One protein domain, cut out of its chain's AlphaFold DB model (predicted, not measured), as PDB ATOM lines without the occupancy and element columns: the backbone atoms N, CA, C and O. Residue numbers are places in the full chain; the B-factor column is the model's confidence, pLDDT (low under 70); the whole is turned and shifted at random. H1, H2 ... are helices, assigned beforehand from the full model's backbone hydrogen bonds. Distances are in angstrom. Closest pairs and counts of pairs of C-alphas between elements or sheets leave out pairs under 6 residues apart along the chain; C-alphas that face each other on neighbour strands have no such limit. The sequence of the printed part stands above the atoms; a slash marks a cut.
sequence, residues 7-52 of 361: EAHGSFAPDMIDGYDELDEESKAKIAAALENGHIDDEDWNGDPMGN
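What this domain is: This is residues 7 to 52 of the 361 residues of an uncharacterized protein of Ascodesmis nigricans (UniProt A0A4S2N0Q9). With little regular structure, the printed part is a flat, winding chain: residues 7 to 24 run along one side of the helix H1, the chain folds back through H1 in the middle, and the link after it leads to the short H2 on the other side. The printed part has 46 residues with two named helices, H1 then H2, and no named strand; the class is all helix, with 17 residues in named elements. It is only just loose, close to compact, with a radius of gyration of the C-alphas of 11.7 A, and spans 29 by 28 by 14 A.

How they stand to each other: H1, residues 25 to 37, and H2, residues 49 to 52, are apart. Every O i to N i+4 pair in H1 is within hydrogen-bond range; H2 is too short for such a pair, and its one O i to N i+3 pair is within range. Residues 21 to 27, of which 25 to 27 belong to H1, stand free.

Where its parts are: Residues 7 to 24 hold no named element. H1 begins at C-alpha 25 (17.956, 39.217, 2.958) and is 18.2 A long from first to last C-alpha. H2, 5.2 A long, ends at C-alpha 52 (1.146, 38.072, 16.935).

The domain as a whole: The C-alphas farthest apart, those of Glu 7 and Asn 46, are 31.0 A apart. The printed part has no cut. The link from H1 to H2, 11 residues, is long. Mean pLDDT of the printed part is 89.2; residues 7 to 11 are under 70.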
ATOM      1  N   GLU A   7      -8.559  34.988  -2.963       54.31
ATOM      2  CA  GLU A   7      -8.781  35.914  -4.101       54.31
ATOM      3  C   GLU A   7      -9.068  37.377  -3.692       54.31
ATOM      4  O   GLU A   7      -8.959  38.281  -4.516       54.31
ATOM      5  N   ALA A   8      -9.483  37.622  -2.442       55.06
ATOM      6  CA  ALA A   8      -9.860  38.955  -1.955       55.06
ATOM      7  C   ALA A   8      -8.721  39.670  -1.209       55.06
ATOM      8  O   ALA A   8      -8.734  40.897  -1.093       55.06
ATOM      9  N   HIS A   9      -7.728  38.919  -0.730       54.84
ATOM     10  CA  HIS A   9      -6.442  39.455  -0.300       54.84
ATOM     11  C   HIS A   9      -5.509  39.473  -1.512       54.84
ATOM     12  O   HIS A   9      -4.618  38.638  -1.634       54.84
ATOM     13  N   GLY A  10      -5.766  40.413  -2.430       59.16
ATOM     14  CA  GLY A  10      -4.944  40.604  -3.625       59.16
ATOM     15  C   GLY A  10      -3.465  40.678  -3.252       59.16
ATOM     16  O   GLY A  10      -3.120  41.406  -2.321       59.16
ATOM     17  N   SER A  11      -2.647  39.873  -3.942       67.31
ATOM     18  CA  SER A  11      -1.260  39.562  -3.572       67.31
ATOM     19  C   SER A  11      -0.503  40.804  -3.107       67.31
ATOM     20  O   SER A  11      -0.259  41.719  -3.897       67.31
ATOM     21  N   PHE A  12      -0.167  40.853  -1.816       79.50
ATOM     22  CA  PHE A  12       0.527  41.991  -1.231       79.50
ATOM     23  C   PHE A  12       2.011  41.889  -1.585       79.50
ATOM     24  O   PHE A  12       2.807  41.324  -0.836       79.50
ATOM     25  N   ALA A  13       2.351  42.368  -2.782       86.88
ATOM     26  CA  ALA A  13       3.714  42.352  -3.289       86.88
ATOM     27  C   ALA A  13       4.647  43.106  -2.321       86.88
ATOM     28  O   ALA A  13       4.297  44.214  -1.901       86.88
ATOM     29  N   PRO A  14       5.825  42.552  -1.979       87.00
ATOM     30  CA  PRO A  14       6.762  43.214  -1.073       87.00
ATOM     31  C   PRO A  14       7.244  44.575  -1.607       87.00
ATOM     32  O   PRO A  14       7.470  45.472  -0.804       87.00
ATOM     33  N   ASP A  15       7.259  44.773  -2.933       88.75
ATOM     34  CA  ASP A  15       7.432  46.065  -3.627       88.75
ATOM     35  C   ASP A  15       6.535  47.206  -3.106       88.75
ATOM     36  O   ASP A  15       6.861  48.378  -3.279       88.75
ATOM     37  N   MET A  16       5.384  46.905  -2.489       92.56
ATOM     38  CA  MET A  16       4.503  47.926  -1.902       92.56
ATOM     39  C   MET A  16       4.929  48.372  -0.494       92.56
ATOM     40  O   MET A  16       4.274  49.235   0.097       92.56
ATOM     41  N   ILE A  17       6.000  47.801   0.062       93.19
ATOM     42  CA  ILE A  17       6.598  48.212   1.331       93.19
ATOM     43  C   ILE A  17       7.767  49.156   1.030       93.19
ATOM     44  O   ILE A  17       8.856  48.731   0.651       93.19
ATOM     45  N   ASP A  18       7.536  50.451   1.245       96.00
ATOM     46  CA  ASP A  18       8.582  51.477   1.200       96.00
ATOM     47  C   ASP A  18       9.757  51.097   2.127       96.00
ATOM     48  O   ASP A  18       9.552  50.714   3.284       96.00
ATOM     49  N   GLY A  19      10.981  51.142   1.597       96.50
ATOM     50  CA  GLY A  19      12.200  50.690   2.277       96.50
ATOM     51  C   GLY A  19      12.442  49.170   2.329       96.50
ATOM     52  O   GLY A  19      13.447  48.761   2.909       96.50
ATOM     53  N   TYR A  20      11.604  48.311   1.724       96.06
ATOM     54  CA  TYR A  20      11.848  46.852   1.705       96.06
ATOM     55  C   TYR A  20      13.197  46.486   1.081       96.06
ATOM     56  O   TYR A  20      13.845  45.539   1.525       96.06
ATOM     57  N   ASP A  21      13.655  47.255   0.089       96.00
ATOM     58  CA  ASP A  21      14.925  46.985  -0.577       96.00
ATOM     59  C   ASP A  21      16.170  47.268   0.265       96.00
ATOM     60  O   ASP A  21      17.189  46.611   0.050       96.00
ATOM     61  N   GLU A  22      16.074  48.163   1.251       96.94
ATOM     62  CA  GLU A  22      17.178  48.545   2.145       96.94
ATOM     63  C   GLU A  22      17.446  47.511   3.254       96.94
ATOM     64  O   GLU A  22      18.462  47.590   3.947       96.94
ATOM     65  N   LEU A  23      16.539  46.547   3.440       96.06
ATOM     66  CA  LEU A  23      16.662  45.489   4.443       96.06
ATOM     67  C   LEU A  23      17.658  44.400   4.029       96.06
ATOM     68  O   LEU A  23      17.923  44.169   2.849       96.06
ATOM     69  N   ASP A  24      18.170  43.674   5.018       97.88
ATOM     70  CA  ASP A  24      18.940  42.451   4.808       97.88
ATOM     71  C   ASP A  24      18.059  41.297   4.289       97.88
ATOM     72  O   ASP A  24      16.846  41.257   4.512       97.88
ATOM     73  N   GLU A  25      18.670  40.337   3.590       96.94
ATOM     74  CA  GLU A  25      17.956  39.217   2.958       96.94
ATOM     75  C   GLU A  25      17.211  38.324   3.971       96.94
ATOM     76  O   GLU A  25      16.142  37.798   3.647       96.94
ATOM     77  N   GLU A  26      17.707  38.205   5.210       94.94
ATOM     78  CA  GLU A  26      17.033  37.453   6.277       94.94
ATOM     79  C   GLU A  26      15.742  38.166   6.719       94.94
ATOM     80  O   GLU A  26      14.681  37.540   6.802       94.94
ATOM     81  N   SER A  27      15.792  39.483   6.934       95.88
ATOM     82  CA  SER A  27      14.621  40.319   7.229       95.88
ATOM     83  C   SER A  27      13.612  40.338   6.077       95.88
ATOM     84  O   SER A  27      12.409  40.229   6.331       95.88
ATOM     85  N   LYS A  28      14.066  40.413   4.816       95.62
ATOM     86  CA  LYS A  28      13.187  40.307   3.634       95.62
ATOM     87  C   LYS A  28      12.440  38.968   3.631       95.62
ATOM     88  O   LYS A  28      11.212  38.953   3.543       95.62
ATOM     89  N   ALA A  29      13.148  37.851   3.823       95.19
ATOM     90  CA  ALA A  29      12.543  36.519   3.889       95.19
ATOM     91  C   ALA A  29      11.508  36.394   5.026       95.19
ATOM     92  O   ALA A  29      10.419  35.859   4.812       95.19
ATOM     93  N   LYS A  30      11.800  36.950   6.209       94.75
ATOM     94  CA  LYS A  30      10.877  36.969   7.359       94.75
ATOM     95  C   LYS A  30       9.616  37.790   7.090       94.75
ATOM     96  O   LYS A  30       8.526  37.372   7.474       94.75
ATOM     97  N   ILE A  31       9.733  38.928   6.403       94.38
ATOM     98  CA  ILE A  31       8.577  39.742   6.002       94.38
ATOM     99  C   ILE A  31       7.735  39.007   4.953       94.38
ATOM    100  O   ILE A  31       6.514  38.969   5.093       94.38
ATOM    101  N   ALA A  32       8.355  38.369   3.956       93.62
ATOM    102  CA  ALA A  32       7.641  37.566   2.961       93.62
ATOM    103  C   ALA A  32       6.861  36.405   3.614       93.62
ATOM    104  O   ALA A  32       5.659  36.264   3.382       93.62
ATOM    105  N   ALA A  33       7.502  35.646   4.510       93.69
ATOM    106  CA  ALA A  33       6.848  34.585   5.278       93.69
ATOM    107  C   ALA A  33       5.717  35.122   6.177       93.69
ATOM    108  O   ALA A  33       4.661  34.497   6.285       93.69
ATOM    109  N   ALA A  34       5.893  36.299   6.789       94.38
ATOM    110  CA  ALA A  34       4.868  36.928   7.620       94.38
ATOM    111  C   ALA A  34       3.668  37.464   6.818       94.38
ATOM    112  O   ALA A  34       2.550  37.493   7.340       94.38
ATOM    113  N   LEU A  35       3.875  37.861   5.558       92.12
ATOM    114  CA  LEU A  35       2.811  38.232   4.622       92.12
ATOM    115  C   LEU A  35       2.013  37.002   4.163       92.12
ATOM    116  O   LEU A  35       0.784  37.054   4.164       92.12
ATOM    117  N   GLU A  36       2.685  35.893   3.839       90.75
ATOM    118  CA  GLU A  36       2.040  34.632   3.442       90.75
ATOM    119  C   GLU A  36       1.258  33.995   4.607       90.75
ATOM    120  O   GLU A  36       0.074  33.673   4.477       90.75
ATOM    121  N   ASN A  37       1.881  33.875   5.783       90.75
ATOM    122  CA  ASN A  37       1.254  33.298   6.976       90.75
ATOM    123  C   ASN A  37       0.274  34.257   7.680       90.75
ATOM    124  O   ASN A  37      -0.498  33.832   8.548       90.75
ATOM    125  N   GLY A  38       0.319  35.558   7.381       91.81
ATOM    126  CA  GLY A  38      -0.445  36.602   8.075       91.81
ATOM    127  C   GLY A  38      -0.059  36.813   9.549       91.81
ATOM    128  O   GLY A  38      -0.822  37.433  10.295       91.81
ATOM    129  N   HIS A  39       1.074  36.259   9.985       93.31
ATOM    130  CA  HIS A  39       1.708  36.444  11.293       93.31
ATOM    131  C   HIS A  39       3.206  36.140  11.176       93.31
ATOM    132  O   HIS A  39       3.599  35.345  10.327       93.31
ATOM    133  N   ILE A  40       4.027  36.774  12.014       94.62
ATOM    134  CA  ILE A  40       5.471  36.496  12.107       94.62
ATOM    135  C   ILE A  40       5.647  35.152  12.837       94.62
ATOM    136  O   ILE A  40       4.757  34.753  13.590       94.62
ATOM    137  N   ASP A  41       6.765  34.448  12.671       94.38
ATOM    138  CA  ASP A  41       7.044  33.274  13.503       94.38
ATOM    139  C   ASP A  41       7.224  33.651  14.983       94.38
ATOM    140  O   ASP A  41       7.772  34.701  15.330       94.38
ATOM    141  N   ASP A  42       6.755  32.785  15.886       93.19
ATOM    142  CA  ASP A  42       6.760  33.064  17.329       93.19
ATOM    143  C   ASP A  42       8.186  33.076  17.947       93.19
ATOM    144  O   ASP A  42       8.332  33.453  19.109       93.19
ATOM    145  N   GLU A  43       9.231  32.724  17.181       93.44
ATOM    146  CA  GLU A  43      10.649  32.884  17.559       93.44
ATOM    147  C   GLU A  43      11.206  34.291  17.255       93.44
ATOM    148  O   GLU A  43      11.945  34.847  18.070       93.44
ATOM    149  N   ASP A  44      10.822  34.905  16.129       93.69
ATOM    150  CA  ASP A  44      11.218  36.278  15.758       93.69
ATOM    151  C   ASP A  44      10.342  37.352  16.444       93.69
ATOM    152  O   ASP A  44      10.707  38.534  16.548       93.69
ATOM    153  N   TRP A  45       9.171  36.961  16.954       94.31
ATOM    154  CA  TRP A  45       8.237  37.874  17.605       94.31
ATOM    155  C   TRP A  45       8.641  38.243  19.042       94.31
ATOM    156  O   TRP A  45       8.387  37.530  20.011       94.31
ATOM    157  N   ASN A  46       9.153  39.463  19.210       94.12
ATOM    158  CA  ASN A  46       9.581  40.046  20.491       94.12
ATOM    159  C   ASN A  46       8.428  40.394  21.485       94.12
ATOM    160  O   ASN A  46       8.581  41.278  22.335       94.12
ATOM    161  N   GLY A  47       7.252  39.759  21.391       92.44
ATOM    162  CA  GLY A  47       6.039  40.100  22.158       92.44
ATOM    163  C   GLY A  47       5.308  38.907  22.797       92.44
ATOM    164  O   GLY A  47       5.843  37.815  22.904       92.44
ATOM    165  N   ASP A  48       4.056  39.110  23.243       92.31
ATOM    166  CA  ASP A  48       3.144  37.998  23.599       92.31
ATOM    167  C   ASP A  48       2.787  37.255  22.291       92.31
ATOM    168  O   ASP A  48       2.212  37.908  21.410       92.31
ATOM    169  N   PRO A  49       3.070  35.943  22.134       90.25
ATOM    170  CA  PRO A  49       2.681  35.162  20.951       90.25
ATOM    171  C   PRO A  49       1.173  35.201  20.667       90.25
ATOM    172  O   PRO A  49       0.729  35.161  19.520       90.25
ATOM    173  N   MET A  50       0.335  35.390  21.697       86.44
ATOM    174  CA  MET A  50      -1.097  35.613  21.479       86.44
ATOM    175  C   MET A  50      -1.403  36.933  20.764       86.44
ATOM    176  O   MET A  50      -2.489  37.060  20.210       86.44
ATOM    177  N   GLY A  51      -0.514  37.926  20.819       89.00
ATOM    178  CA  GLY A  51      -0.668  39.217  20.144       89.00
ATOM    179  C   GLY A  51      -0.234  39.211  18.676       89.00
ATOM    180  O   GLY A  51      -0.700  40.061  17.926       89.00
ATOM    181  N   ASN A  52       0.608  38.251  18.286       92.56
ATOM    182  CA  ASN A  52       1.146  38.072  16.935       92.56
ATOM    183  C   ASN A  52       0.063  37.623  15.933       92.56
ATOM    184  O   ASN A  52      -0.028  38.094  14.804       92.56
TER     185      ASN A  52